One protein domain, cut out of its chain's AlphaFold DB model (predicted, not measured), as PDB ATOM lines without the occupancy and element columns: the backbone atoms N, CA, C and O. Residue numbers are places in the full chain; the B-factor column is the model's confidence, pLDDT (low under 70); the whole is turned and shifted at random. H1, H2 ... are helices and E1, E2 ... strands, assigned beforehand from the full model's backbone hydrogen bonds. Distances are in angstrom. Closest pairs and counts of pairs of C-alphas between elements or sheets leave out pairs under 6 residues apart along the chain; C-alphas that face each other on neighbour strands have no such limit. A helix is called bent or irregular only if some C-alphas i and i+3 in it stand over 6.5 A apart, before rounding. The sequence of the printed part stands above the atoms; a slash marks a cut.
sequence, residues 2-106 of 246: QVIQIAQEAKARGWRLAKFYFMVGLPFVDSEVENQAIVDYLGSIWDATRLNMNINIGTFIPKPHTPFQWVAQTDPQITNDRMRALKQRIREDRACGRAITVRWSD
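AT A GLANCE: This is residues 2 to 106 of the 246 residues of the protein "B12-binding domain-containing radical SAM protein" of Propionibacterium sp (UniProt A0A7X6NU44). A small sheet of three parallel strands, E1, E2 and E3, is covered on one face by two long helices, H2 and H4, running along the strands. H1 lies at the end of the sheet where E1 begins, and the short H3 sits in a loop beyond the opposite end. The 105 printed residues, of mixed helices and strands, run H1 E1 H2 E2 H3 H4 E3, with sheet order E1, E2, E3. The whole is compact, with a radius of gyration of the C-alphas of 15.0 A and spans of 44 by 31 by 21 A.

HOW THE PARTS SIT: H1, residues 2 to 12, only grazes the sheet and touches residues 44 to 49 alone of H2, residues 31 to 49; their closest C-alphas, Gln 8 and Thr 49, are 5.6 A apart. E1, residues 17 to 24, is parallel to E2, residues 52 to 59, with N 18 and O 52 2.9 A apart, within hydrogen-bond range. E2 is parallel to E3, residues 100 to 104, with N 101 and O 53 at 2.8 A. H2, at a height of 9.1 A over the sheet, and H4, residues 76 to 92, at a height of 8.9 A over it, both lie over E2; the sheet E1 E2 E3 with H2 and H4 is an arrangement of two layers, helices on one face of a sheet. H4 touches residues 31 to 39 alone of H2, closest at the C-alphas of Asn 35 and Leu 86, 5.5 A, at a steep tilt of 36 degrees, only just past shallow, the same way. E1, H2, E2 and E2, H3, H4, E3 are strand-helix-strand units, parallel neighbour strands joined through helices, with right-handed crossovers. H3, residues 67 to 70, is not on the sheet and is apart from H4. Every O i to N i+4 pair is within hydrogen-bond range in H1, H2 and H4; H3 is too short for one.

IN THESE COORDINATES: H1 begins at C-alpha 2 (93.508, 155.435, 111.003). H2 measures 26.9 A, H4 24.3 A, E1 22.3 A and E2 22.9 A. H3 is irregular, with C-alphas 67 and 70 7.5 A apart. E3, 12.6 A long, ends at C-alpha 104 (114.958, 166.076, 103.466).

THE WHOLE: The two C-alphas farthest apart, of Gly 14 and Trp 70, are 44.8 A apart. The printed part has no cut and no long link, and no printed residue is under 70 in pLDDT.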
ATOM      1  N   GLN A   2      94.191 154.129 110.890       85.06
ATOM      2  CA  GLN A   2      93.508 155.435 111.003       85.06
ATOM      3  C   GLN A   2      93.961 156.485 109.967       85.06
ATOM      4  O   GLN A   2      93.130 157.153 109.359       85.06
ATOM      5  N   VAL A   3      95.266 156.601 109.689       91.00
ATOM      6  CA  VAL A   3      95.789 157.577 108.709       91.00
ATOM      7  C   VAL A   3      95.259 157.334 107.291       91.00
ATOM      8  O   VAL A   3      94.939 158.288 106.586       91.00
ATOM      9  N   ILE A   4      95.130 156.070 106.870       93.69
ATOM     10  CA  ILE A   4      94.613 155.730 105.537       93.69
ATOM     11  C   ILE A   4      93.145 156.141 105.427       93.69
ATOM     12  O   ILE A   4      92.764 156.761 104.437       93.69
ATOM     13  N   GLN A   5      92.344 155.865 106.460       94.31
ATOM     14  CA  GLN A   5      90.933 156.254 106.503       94.31
ATOM     15  C   GLN A   5      90.772 157.780 106.424       94.31
ATOM     16  O   GLN A   5      89.992 158.281 105.614       94.31
ATOM     17  N   ILE A   6      91.574 158.531 107.187       94.94
ATOM     18  CA  ILE A   6      91.590 160.003 107.136       94.94
ATOM     19  C   ILE A   6      91.967 160.492 105.730       94.94
ATOM     20  O   ILE A   6      91.329 161.399 105.194       94.94
ATOM     21  N   ALA A   7      92.978 159.886 105.105       94.75
ATOM     22  CA  ALA A   7      93.416 160.260 103.764       94.75
ATOM     23  C   ALA A   7      92.364 159.933 102.684       94.75
ATOM     24  O   ALA A   7      92.180 160.717 101.749       94.75
ATOM     25  N   GLN A   8      91.638 158.819 102.817       95.81
ATOM     26  CA  GLN A   8      90.519 158.463 101.939       95.81
ATOM     27  C   GLN A   8      89.375 159.475 102.048       95.81
ATOM     28  O   GLN A   8      88.887 159.952 101.023       95.81
ATOM     29  N   GLU A   9      88.997 159.853 103.269       96.50
ATOM     30  CA  GLU A   9      87.956 160.856 103.509       96.50
ATOM     31  C   GLU A   9      88.372 162.232 102.967       96.50
ATOM     32  O   GLU A   9      87.607 162.895 102.263       96.50
ATOM     33  N   ALA A  10      89.618 162.648 103.209       95.44
ATOM     34  CA  ALA A  10      90.155 163.878 102.635       95.44
ATOM     35  C   ALA A  10      90.094 163.844 101.097       95.44
ATOM     36  O   ALA A  10      89.640 164.799 100.461       95.44
ATOM     37  N   LYS A  11      90.465 162.725 100.471       95.88
ATOM     38  CA  LYS A  11      90.334 162.579  99.019       95.88
ATOM     39  C   LYS A  11      88.881 162.685  98.553       95.88
ATOM     40  O   LYS A  11      88.627 163.368  97.560       95.88
ATOM     41  N   ALA A  12      87.940 162.035  99.239       96.56
ATOM     42  CA  ALA A  12      86.516 162.097  98.903       96.56
ATOM     43  C   ALA A  12      85.988 163.544  98.924       96.56
ATOM     44  O   ALA A  12      85.132 163.909  98.121       96.56
ATOM     45  N   ARG A  13      86.583 164.397  99.767       97.19
ATOM     46  CA  ARG A  13      86.317 165.842  99.852       97.19
ATOM     47  C   ARG A  13      87.101 166.700  98.851       97.19
ATOM     48  O   ARG A  13      87.051 167.924  98.927       97.19
ATOM     49  N   GLY A  14      87.819 166.089  97.910       96.75
ATOM     50  CA  GLY A  14      88.491 166.777  96.804       96.75
ATOM     51  C   GLY A  14      89.945 167.182  97.059       96.75
ATOM     52  O   GLY A  14      90.560 167.792  96.178       96.75
ATOM     53  N   TRP A  15      90.530 166.830  98.208       97.31
ATOM     54  CA  TRP A  15      91.961 167.038  98.443       97.31
ATOM     55  C   TRP A  15      92.790 166.146  97.506       97.31
ATOM     56  O   TRP A  15      92.429 165.004  97.233       97.31
ATOM     57  N   ARG A  16      93.903 166.680  96.982       95.00
ATOM     58  CA  ARG A  16      94.745 166.005  95.965       95.00
ATOM     59  C   ARG A  16      96.184 165.738  96.405       95.00
ATOM     60  O   ARG A  16      96.925 165.073  95.680       95.00
ATOM     61  N   LEU A  17      96.582 166.288  97.549       96.25
ATOM     62  CA  LEU A  17      97.946 166.256  98.058       96.25
ATOM     63  C   LEU A  17      97.925 165.998  99.564       96.25
ATOM     64  O   LEU A  17      97.293 166.753 100.301       96.25
ATOM     65  N   ALA A  18      98.661 164.982 100.006       95.81
ATOM     66  CA  ALA A  18      98.955 164.739 101.412       95.81
ATOM     67  C   ALA A  18     100.396 165.165 101.733       95.81
ATOM     68  O   ALA A  18     101.290 165.055 100.890       95.81
ATOM     69  N   LYS A  19     100.630 165.670 102.947       96.19
ATOM     70  CA  LYS A  19     101.977 165.961 103.451       96.19
ATOM     71  C   LYS A  19     102.288 165.032 104.614       96.19
ATOM     72  O   LYS A  19     101.503 164.980 105.554       96.19
ATOM     73  N   PHE A  20     103.429 164.356 104.559       95.44
ATOM     74  CA  PHE A  20     103.901 163.483 105.631       95.44
ATOM     75  C   PHE A  20     105.258 163.947 106.143       95.44
ATOM     76  O   PHE A  20     106.062 164.509 105.395       95.44
ATOM     77  N   TYR A  21     105.494 163.705 107.426       94.75
ATOM     78  CA  TYR A  21     106.754 163.976 108.096       94.75
ATOM     79  C   TYR A  21     107.259 162.656 108.660       94.75
ATOM     80  O   TYR A  21     106.542 161.997 109.407       94.75
ATOM     81  N   PHE A  22     108.467 162.273 108.267       93.81
ATOM     82  CA  PHE A  22     109.142 161.084 108.771       93.81
ATOM     83  C   PHE A  22     110.396 161.507 109.513       93.81
ATOM     84  O   PHE A  22     111.059 162.470 109.126       93.81
ATOM     85  N   MET A  23     110.719 160.764 110.558       91.94
ATOM     86  CA  MET A  23     111.998 160.842 111.241       91.94
ATOM     87  C   MET A  23     112.709 159.513 111.021       91.94
ATOM     88  O   MET A  23     112.073 158.473 111.158       91.94
ATOM     89  N   VAL A  24     113.986 159.560 110.645       92.44
ATOM     90  CA  VAL A  24     114.805 158.363 110.397       92.44
ATOM     91  C   VAL A  24     116.048 158.349 111.270       92.44
ATOM     92  O   VAL A  24     116.545 159.403 111.680       92.44
ATOM     93  N   GLY A  25     116.587 157.158 111.504       89.25
ATOM     94  CA  GLY A  25     117.749 156.963 112.364       89.25
ATOM     95  C   GLY A  25     117.391 156.921 113.844       89.25
ATOM     96  O   GLY A  25     118.218 157.310 114.671       89.25
ATOM     97  N   LEU A  26     116.175 156.469 114.172       89.69
ATOM     98  CA  LEU A  26     115.814 156.158 115.551       89.69
ATOM     99  C   LEU A  26     116.808 155.142 116.148       89.69
ATOM    100  O   LEU A  26     117.276 154.242 115.442       89.69
ATOM    101  N   PRO A  27     117.139 155.259 117.445       87.19
ATOM    102  CA  PRO A  27     117.987 154.283 118.114       87.19
ATOM    103  C   PRO A  27     117.394 152.873 118.025       87.19
ATOM    104  O   PRO A  27     116.178 152.704 118.037       87.19
ATOM    105  N   PHE A  28     118.259 151.857 117.967       86.06
ATOM    106  CA  PHE A  28     117.891 150.427 117.983       86.06
ATOM    107  C   PHE A  28     117.121 149.911 116.755       86.06
ATOM    108  O   PHE A  28     116.805 148.724 116.701       86.06
ATOM    109  N   VAL A  29     116.863 150.756 115.753       87.50
ATOM    110  CA  VAL A  29     116.204 150.351 114.505       87.50
ATOM    111  C   VAL A  29     117.243 150.147 113.402       87.50
ATOM    112  O   VAL A  29     118.097 151.001 113.157       87.50
ATOM    113  N   ASP A  30     117.173 149.003 112.717       91.06
ATOM    114  CA  ASP A  30     117.965 148.765 111.510       91.06
ATOM    115  C   ASP A  30     117.479 149.671 110.369       91.06
ATOM    116  O   ASP A  30     116.283 149.734 110.076       91.06
ATOM    117  N   SER A  31     118.404 150.365 109.704       90.81
ATOM    118  CA  SER A  31     118.040 151.364 108.695       90.81
ATOM    119  C   SER A  31     117.377 150.763 107.459       90.81
ATOM    120  O   SER A  31     116.562 151.430 106.831       90.81
ATOM    121  N   GLU A  32     117.691 149.521 107.087       91.56
ATOM    122  CA  GLU A  32     117.050 148.891 105.931       91.56
ATOM    123  C   GLU A  32     115.621 148.459 106.260       91.56
ATOM    124  O   GLU A  32     114.728 148.632 105.426       91.56
ATOM    125  N   VAL A  33     115.390 147.981 107.487       93.19
ATOM    126  CA  VAL A  33     114.042 147.699 108.005       93.19
ATOM    127  C   VAL A  33     113.212 148.983 108.095       93.19
ATOM    128  O   VAL A  33     112.085 149.011 107.599       93.19
ATOM    129  N   GLU A  34     113.773 150.057 108.661       93.56
ATOM    130  CA  GLU A  34     113.128 151.379 108.747       93.56
ATOM    131  C   GLU A  34     112.751 151.900 107.352       93.56
ATOM    132  O   GLU A  34     111.603 152.280 107.101       93.56
ATOM    133  N   ASN A  35     113.700 151.849 106.412       93.19
ATOM    134  CA  ASN A  35     113.493 152.309 105.046       93.19
ATOM    135  C   ASN A  35     112.384 151.528 104.337       93.19
ATOM    136  O   ASN A  35     111.543 152.129 103.663       93.19
ATOM    137  N   GLN A  36     112.379 150.200 104.476       93.12
ATOM    138  CA  GLN A  36     111.358 149.359 103.860       93.12
ATOM    139  C   GLN A  36     109.977 149.644 104.454       93.12
ATOM    140  O   GLN A  36     109.025 149.829 103.701       93.12
ATOM    141  N   ALA A  37     109.879 149.786 105.779       94.12
ATOM    142  CA  ALA A  37     108.624 150.105 106.450       94.12
ATOM    143  C   ALA A  37     108.031 151.445 105.975       94.12
ATOM    144  O   ALA A  37     106.824 151.541 105.750       94.12
ATOM    145  N   ILE A  38     108.868 152.469 105.765       94.69
ATOM    146  CA  ILE A  38     108.426 153.765 105.225       94.69
ATOM    147  C   ILE A  38     107.903 153.616 103.790       94.69
ATOM    148  O   ILE A  38     106.848 154.166 103.466       94.69
ATOM    149  N   VAL A  39     108.614 152.877 102.931       94.81
ATOM    150  CA  VAL A  39     108.193 152.638 101.538       94.81
ATOM    151  C   VAL A  39     106.869 151.878 101.494       94.81
ATOM    152  O   VAL A  39     105.936 152.333 100.833       94.81
ATOM    153  N   ASP A  40     106.748 150.789 102.250       94.75
ATOM    154  CA  ASP A  40     105.532 149.971 102.306       94.75
ATOM    155  C   ASP A  40     104.342 150.786 102.822       94.75
ATOM    156  O   ASP A  40     103.232 150.721 102.281       94.75
ATOM    157  N   TYR A  41     104.575 151.623 103.835       95.25
ATOM    158  CA  TYR A  41     103.550 152.502 104.380       95.25
ATOM    159  C   TYR A  41     103.063 153.529 103.349       95.25
ATOM    160  O   TYR A  41     101.853 153.676 103.147       95.25
ATOM    161  N   LEU A  42     103.980 154.190 102.637       95.38
ATOM    162  CA  LEU A  42     103.639 155.123 101.557       95.38
ATOM    163  C   LEU A  42     102.915 154.418 100.402       95.38
ATOM    164  O   LEU A  42     101.922 154.948  99.892       95.38
ATOM    165  N   GLY A  43     103.351 153.209 100.042       95.00
ATOM    166  CA  GLY A  43     102.684 152.351  99.065       95.00
ATOM    167  C   GLY A  43     101.239 152.051  99.463       95.00
ATOM    168  O   GLY A  43     100.325 152.261  98.667       95.00
ATOM    169  N   SER A  44     101.000 151.686 100.727       94.94
ATOM    170  CA  SER A  44      99.652 151.397 101.236       94.94
ATOM    171  C   SER A  44      98.710 152.609 101.168       94.94
ATOM    172  O   SER A  44      97.549 152.483 100.765       94.94
ATOM    173  N   ILE A  45      99.211 153.811 101.483       95.06
ATOM    174  CA  ILE A  45      98.449 155.061 101.361       95.06
ATOM    175  C   ILE A  45      98.152 155.347  99.888       95.06
ATOM    176  O   ILE A  45      97.025 155.717  99.539       95.06
ATOM    177  N   TRP A  46      99.142 155.173  99.013       95.44
ATOM    178  CA  TRP A  46      98.972 155.364  97.578       95.44
ATOM    179  C   TRP A  46      97.962 154.385  96.975       95.44
ATOM    180  O   TRP A  46      97.134 154.796  96.165       95.44
ATOM    181  N   ASP A  47      97.971 153.118  97.369       94.81
ATOM    182  CA  ASP A  47      97.021 152.136  96.849       94.81
ATOM    183  C   ASP A  47      95.590 152.418  97.297       94.81
ATOM    184  O   ASP A  47      94.661 152.334  96.489       94.81
ATOM    185  N   ALA A  48      95.420 152.863  98.541       94.56
ATOM    186  CA  ALA A  48      94.118 153.223  99.082       94.56
ATOM    187  C   ALA A  48      93.571 154.554  98.535       94.56
ATOM    188  O   ALA A  48      92.353 154.736  98.462       94.56
ATOM    189  N   THR A  49      94.446 155.502  98.174       95.19
ATOM    190  CA  THR A  49      94.036 156.891  97.907       95.19
ATOM    191  C   THR A  49      94.479 157.442  96.560       95.19
ATOM    192  O   THR A  49      93.820 158.327  96.038       95.19
ATOM    193  N   ARG A  50      95.546 156.975  95.919       94.62
ATOM    194  CA  ARG A  50      96.114 157.602  94.707       94.62
ATOM    195  C   ARG A  50      96.379 159.116  94.868       94.62
ATOM    196  O   ARG A  50      96.322 159.858  93.888       94.62
ATOM    197  N   LEU A  51      96.596 159.594  96.099       95.50
ATOM    198  CA  LEU A  51      96.944 160.989  96.385       95.50
ATOM    199  C   LEU A  51      98.417 161.241  96.097       95.50
ATOM    200  O   LEU A  51      99.264 160.437  96.474       95.50
ATOM    201  N   ASN A  52      98.743 162.395  95.517       96.31
ATOM    202  CA  ASN A  52     100.136 162.830  95.512       96.31
ATOM    203  C   ASN A  52     100.594 163.071  96.954       96.31
ATOM    204  O   ASN A  52      99.793 163.460  97.812       96.31
ATOM    205  N   MET A  53     101.879 162.867  97.219       96.88
ATOM    206  CA  MET A  53     102.445 162.983  98.556       96.88
ATOM    207  C   MET A  53     103.695 163.852  98.537       96.88
ATOM    208  O   MET A  53     104.617 163.623  97.759       96.88
ATOM    209  N   ASN A  54     103.749 164.830  99.433       97.12
ATOM    210  CA  ASN A  54     104.987 165.522  99.762       97.12
ATOM    211  C   ASN A  54     105.485 164.980 101.094       97.12
ATOM    212  O   ASN A  54     104.830 165.176 102.118       97.12
ATOM    213  N   ILE A  55     106.640 164.331 101.089       95.81
ATOM    214  CA  ILE A  55     107.238 163.803 102.309       95.81
ATOM    215  C   ILE A  55     108.416 164.684 102.715       95.81
ATOM    216  O   ILE A  55     109.241 165.046 101.878       95.81
ATOM    217  N   ASN A  56     108.473 165.052 103.990       94.94
ATOM    218  CA  ASN A  56     109.632 165.689 104.599       94.94
ATOM    219  C   ASN A  56     110.286 164.672 105.524       94.94
ATOM    220  O   ASN A  56     109.636 164.166 106.435       94.94
ATOM    221  N   ILE A  57     111.554 164.374 105.281       93.56
ATOM    222  CA  ILE A  57     112.311 163.417 106.076       93.56
ATOM    223  C   ILE A  57     113.310 164.207 106.925       93.56
ATOM    224  O   ILE A  57     114.181 164.908 106.403       93.56
ATOM    225  N   GLY A  58     113.130 164.146 108.238       91.75
ATOM    226  CA  GLY A  58     114.066 164.641 109.238       91.75
ATOM    227  C   GLY A  58     114.902 163.497 109.794       91.75
ATOM    228  O   GLY A  58     114.550 162.325 109.668       91.75
ATOM    229  N   THR A  59     116.021 163.837 110.410       91.88
ATOM    230  CA  THR A  59     116.911 162.868 111.047       91.88
ATOM    231  C   THR A  59     116.645 162.882 112.543       91.88
ATOM    232  O   THR A  59     116.222 163.896 113.104       91.88
ATOM    233  N   PHE A  60     116.841 161.745 113.196       94.56
ATOM    234  CA  PHE A  60     116.682 161.660 114.634       94.56
ATOM    235  C   PHE A  60     117.799 162.446 115.333       94.56
ATOM    236  O   PHE A  60     118.982 162.115 115.227       94.56
ATOM    237  N   ILE A  61     117.409 163.491 116.060       95.50
ATOM    238  CA  ILE A  61     118.307 164.315 116.870       95.50
ATOM    239  C   ILE A  61     117.840 164.185 118.319       95.50
ATOM    240  O   ILE A  61     116.770 164.707 118.638       95.50
ATOM    241  N   PRO A  62     118.611 163.520 119.202       95.94
ATOM    242  CA  PRO A  62     118.252 163.387 120.608       95.94
ATOM    243  C   PRO A  62     117.992 164.753 121.254       95.94
ATOM    244  O   PRO A  62     118.774 165.692 121.065       95.94
ATOM    245  N   LYS A  63     116.910 164.862 122.031       96.00
ATOM    246  CA  LYS A  63     116.487 166.120 122.664       96.00
ATOM    247  C   LYS A  63     116.496 166.032 124.190       96.00
ATOM    248  O   LYS A  63     116.181 164.966 124.722       96.00
ATOM    249  N   PRO A  64     116.818 167.140 124.887       96.06
ATOM    250  CA  PRO A  64     116.576 167.280 126.322       96.06
ATOM    251  C   PRO A  64     115.155 166.888 126.721       96.06
ATOM    252  O   PRO A  64     114.227 167.111 125.946       96.06
ATOM    253  N   HIS A  65     114.994 166.351 127.931       94.38
ATOM    254  CA  HIS A  65     113.696 165.967 128.505       94.38
ATOM    255  C   HIS A  65     112.897 164.974 127.647       94.38
ATOM    256  O   HIS A  65     111.670 164.954 127.673       94.38
ATOM    257  N   THR A  66     113.597 164.141 126.877       94.56
ATOM    258  CA  THR A  66     113.001 163.009 126.163       94.56
ATOM    259  C   THR A  66     113.655 161.710 126.624       94.56
ATOM    260  O   THR A  66     114.802 161.749 127.081       94.56
ATOM    261  N   PRO A  67     112.994 160.552 126.459       94.19
ATOM    262  CA  PRO A  67     113.582 159.254 126.796       94.19
ATOM    263  C   PRO A  67     114.927 159.017 126.101       94.19
ATOM    264  O   PRO A  67     115.819 158.360 126.617       94.19
ATOM    265  N   PHE A  68     115.142 159.617 124.933       95.69
ATOM    266  CA  PHE A  68     116.373 159.443 124.174       95.69
ATOM    267  C   PHE A  68     117.470 160.464 124.494       95.69
ATOM    268  O   PHE A  68     118.492 160.484 123.812       95.69
ATOM    269  N   GLN A  69     117.316 161.303 125.523       95.75
ATOM    270  CA  GLN A  69     118.288 162.356 125.856       95.75
ATOM    271  C   GLN A  69     119.709 161.835 126.159       95.75
ATOM    272  O   GLN A  69     120.685 162.579 126.020       95.75
ATOM    273  N   TRP A  70     119.829 160.554 126.523       95.75
ATOM    274  CA  TRP A  70     121.090 159.866 126.811       95.75
ATOM    275  C   TRP A  70     121.773 159.247 125.584       95.75
ATOM    276  O   TRP A  70     122.923 158.814 125.673       95.75
ATOM    277  N   VAL A  71     121.095 159.208 124.436       96.31
ATOM    278  CA  VAL A  71     121.579 158.498 123.250       96.31
ATOM    279  C   VAL A  71     122.540 159.361 122.430       96.31
ATOM    280  O   VAL A  71     122.392 160.585 122.315       96.31
ATOM    281  N   ALA A  72     123.533 158.706 121.827       96.12
ATOM    282  CA  ALA A  72     124.402 159.312 120.831       96.12
ATOM    283  C   ALA A  72     123.608 159.722 119.581       96.12
ATOM    284  O   ALA A  72     122.769 158.984 119.068       96.12
ATOM    285  N   GLN A  73     123.897 160.902 119.049       96.25
ATOM    286  CA  GLN A  73     123.410 161.275 117.729       96.25
ATOM    287  C   GLN A  73     124.208 160.542 116.650       96.25
ATOM    288  O   GLN A  73     125.416 160.362 116.784       96.25
ATOM    289  N   THR A  74     123.536 160.143 115.571       95.12
ATOM    290  CA  THR A  74     124.206 159.510 114.429       95.12
ATOM    291  C   THR A  74     125.116 160.515 113.719       95.12
ATOM    292  O   THR A  74     124.736 161.671 113.522       95.12
ATOM    293  N   ASP A  75     126.292 160.056 113.292       94.69
ATOM    294  CA  ASP A  75     127.236 160.849 112.506       94.69
ATOM    295  C   ASP A  75     126.569 161.460 111.246       94.69
ATOM    296  O   ASP A  75     125.756 160.794 110.585       94.69
ATOM    297  N   PRO A  76     126.880 162.719 110.877       93.88
ATOM    298  CA  PRO A  76     126.265 163.390 109.731       93.88
ATOM    299  C   PRO A  76     126.448 162.670 108.398       93.88
ATOM    300  O   PRO A  76     125.544 162.687 107.560       93.88
ATOM    301  N   GLN A  77     127.602 162.039 108.182       94.06
ATOM    302  CA  GLN A  77     127.890 161.334 106.942       94.06
ATOM    303  C   GLN A  77     127.064 160.052 106.854       94.06
ATOM    304  O   GLN A  77     126.379 159.845 105.851       94.06
ATOM    305  N   ILE A  78     127.022 159.266 107.937       93.50
ATOM    306  CA  ILE A  78     126.162 158.072 108.035       93.50
ATOM    307  C   ILE A  78     124.693 158.455 107.817       93.50
ATOM    308  O   ILE A  78     123.960 157.788 107.084       93.50
ATOM    309  N   THR A  79     124.272 159.566 108.414       92.94
ATOM    310  CA  THR A  79     122.929 160.125 108.247       92.94
ATOM    311  C   THR A  79     122.632 160.444 106.777       92.94
ATOM    312  O   THR A  79     121.604 160.023 106.242       92.94
ATOM    313  N   ASN A  80     123.552 161.123 106.087       92.50
ATOM    314  CA  ASN A  80     123.420 161.442 104.664       92.50
ATOM    315  C   ASN A  80     123.383 160.186 103.777       92.50
ATOM    316  O   ASN A  80     122.662 160.164 102.776       92.50
ATOM    317  N   ASP A  81     124.162 159.153 104.109       92.25
ATOM    318  CA  ASP A  81     124.161 157.869 103.400       92.25
ATOM    319  C   ASP A  81     122.810 157.148 103.551       92.25
ATOM    320  O   ASP A  81     122.207 156.759 102.546       92.25
ATOM    321  N   ARG A  82     122.272 157.070 104.777       91.81
ATOM    322  CA  ARG A  82     120.939 156.496 105.055       91.81
ATOM    323  C   ARG A  82     119.826 157.240 104.316       91.81
ATOM    324  O   ARG A  82     118.981 156.618 103.674       91.81
ATOM    325  N   MET A  83     119.868 158.572 104.325       91.69
ATOM    326  CA  MET A  83     118.908 159.415 103.607       91.69
ATOM    327  C   MET A  83     118.946 159.196 102.093       91.69
ATOM    328  O   MET A  83     117.901 159.119 101.435       91.69
ATOM    329  N   ARG A  84     120.149 159.058 101.519       92.06
ATOM    330  CA  ARG A  84     120.317 158.723 100.100       92.06
ATOM    331  C   ARG A  84     119.730 157.351  99.772       92.06
ATOM    332  O   ARG A  84     119.045 157.243  98.754       92.06
ATOM    333  N   ALA A  85     119.947 156.353 100.627       92.94
ATOM    334  CA  ALA A  85     119.397 155.010 100.448       92.94
ATOM    335  C   ALA A  85     117.857 155.013 100.446       92.94
ATOM    336  O   ALA A  85     117.247 154.509  99.501       92.94
ATOM    337  N   LEU A  86     117.220 155.667 101.424       93.62
ATOM    338  CA  LEU A  86     115.757 155.780 101.488       93.62
ATOM    339  C   LEU A  86     115.178 156.470 100.250       93.62
ATOM    340  O   LEU A  86     114.235 155.989  99.622       93.62
ATOM    341  N   LYS A  87     115.776 157.594  99.856       92.00
ATOM    342  CA  LYS A  87     115.350 158.341  98.672       92.00
ATOM    343  C   LYS A  87     115.449 157.501  97.401       92.00
ATOM    344  O   LYS A  87     114.587 157.623  96.529       92.00
ATOM    345  N   GLN A  88     116.496 156.689  97.279       92.31
ATOM    346  CA  GLN A  88     116.657 155.790  96.145       92.31
ATOM    347  C   GLN A  88     115.561 154.718  96.143       92.31
ATOM    348  O   GLN A  88     114.878 154.576  95.131       92.31
ATOM    349  N   ARG A  89     115.302 154.078  97.288       93.56
ATOM    350  CA  ARG A  89     114.231 153.078  97.444       93.56
ATOM    351  C   ARG A  89     112.849 153.633  97.074       93.56
ATOM    352  O   ARG A  89     112.133 153.023  96.288       93.56
ATOM    353  N   ILE A  90     112.508 154.837  97.544       94.12
ATOM    354  CA  ILE A  90     111.235 155.505  97.202       94.12
ATOM    355  C   ILE A  90     111.127 155.784  95.697       94.12
ATOM    356  O   ILE A  90     110.051 155.673  95.117       94.12
ATOM    357  N   ARG A  91     112.231 156.160  95.042       90.62
ATOM    358  CA  ARG A  91     112.248 156.427  93.593       90.62
ATOM    359  C   ARG A  91     112.156 155.161  92.750       90.62
ATOM    360  O   ARG A  91     111.637 155.222  91.635       90.62
ATOM    361  N   GLU A  92     112.700 154.055  93.245       91.38
ATOM    362  CA  GLU A  92     112.673 152.751  92.580       91.38
ATOM    363  C   GLU A  92     111.288 152.096  92.631       91.38
ATOM    364  O   GLU A  92     110.961 151.300  91.745       91.38
ATOM    365  N   ASP A  93     110.446 152.486  93.594       89.19
ATOM    366  CA  ASP A  93     109.039 152.103  93.631       89.19
ATOM    367  C   ASP A  93     108.297 152.655  92.398       89.19
ATOM    368  O   ASP A  93     107.962 153.839  92.277       89.19
ATOM    369  N   ARG A  94     108.022 151.758  91.446       82.75
ATOM    370  CA  ARG A  94     107.346 152.089  90.185       82.75
ATOM    371  C   ARG A  94     105.870 152.442  90.361       82.75
ATOM    372  O   ARG A  94     105.307 153.058  89.455       82.75
ATOM    373  N   ALA A  95     105.246 152.025  91.461       80.81
ATOM    374  CA  ALA A  95     103.825 152.216  91.703       80.81
ATOM    375  C   ALA A  95     103.546 153.611  92.268       80.81
ATOM    376  O   ALA A  95     102.723 154.337  91.702       80.81
ATOM    377  N   CYS A  96     104.234 153.993  93.348       90.31
ATOM    378  CA  CYS A  96     103.965 155.238  94.072       90.31
ATOM    379  C   CYS A  96     105.081 156.287  93.957       90.31
ATOM    380  O   CYS A  96     104.801 157.477  94.111       90.31
ATOM    381  N   GLY A  97     106.313 155.905  93.596       89.25
ATOM    382  CA  GLY A  97     107.474 156.803  93.618       89.25
ATOM    383  C   GLY A  97     107.313 158.070  92.769       89.25
ATOM    384  O   GLY A  97     107.779 159.142  93.149       89.25
ATOM    385  N   ARG A  98     106.576 157.997  91.649       91.75
ATOM    386  CA  ARG A  98     106.275 159.163  90.787       91.75
ATOM    387  C   ARG A  98     105.299 160.163  91.409       91.75
ATOM    388  O   ARG A  98     105.271 161.315  90.988       91.75
ATOM    389  N   ALA A  99     104.490 159.718  92.364       93.25
ATOM    390  CA  ALA A  99     103.532 160.552  93.078       93.25
ATOM    391  C   ALA A  99     104.130 161.184  94.344       93.25
ATOM    392  O   ALA A  99     103.455 161.972  95.010       93.25
ATOM    393  N   ILE A 100     105.380 160.842  94.679       96.19
ATOM    394  CA  ILE A 100     106.049 161.268  95.903       96.19
ATOM    395  C   ILE A 100     107.109 162.321  95.587       96.19
ATOM    396  O   ILE A 100     108.091 162.076  94.887       96.19
ATOM    397  N   THR A 101     106.949 163.502  96.179       95.62
ATOM    398  CA  THR A 101     108.004 164.514  96.248       95.62
ATOM    399  C   THR A 101     108.702 164.411  97.596       95.62
ATOM    400  O   THR A 101     108.092 164.661  98.633       95.62
ATOM    401  N   VAL A 102     109.991 164.073  97.577       94.44
ATOM    402  CA  VAL A 102     110.814 163.957  98.787       94.44
ATOM    403  C   VAL A 102     111.559 165.262  99.049       94.44
ATOM    404  O   VAL A 102     112.290 165.748  98.184       94.44
ATOM    405  N   ARG A 103     111.405 165.791 100.260       91.94
ATOM    406  CA  ARG A 103     112.262 166.811 100.869       91.94
ATOM    407  C   ARG A 103     112.972 166.180 102.059       91.94
ATOM    408  O   ARG A 103     112.383 165.351 102.747       91.94
ATOM    409  N   TRP A 104     114.214 166.560 102.309       88.06
ATOM    410  CA  TRP A 104     114.958 166.076 103.466       88.06
ATOM    411  C   TRP A 104     115.812 167.188 104.058       88.06
ATOM    412  O   TRP A 104     116.021 168.221 103.421       88.06
ATOM    413  N   SER A 105     116.281 166.943 105.276       81.69
ATOM    414  CA  SER A 105     117.268 167.778 105.958       81.69
ATOM    415  C   SER A 105     118.632 167.096 105.897       81.69
ATOM    416  O   SER A 105     118.716 165.877 106.062       81.69
ATOM    417  N   ASP A 106     119.686 167.865 105.634       83.81
ATOM    418  CA  ASP A 106     121.050 167.340 105.575       83.81
ATOM    419  C   ASP A 106     121.597 167.074 106.990       83.81
ATOM    420  O   ASP A 106     121.223 167.736 107.963       83.81
TER     421      ASP A 106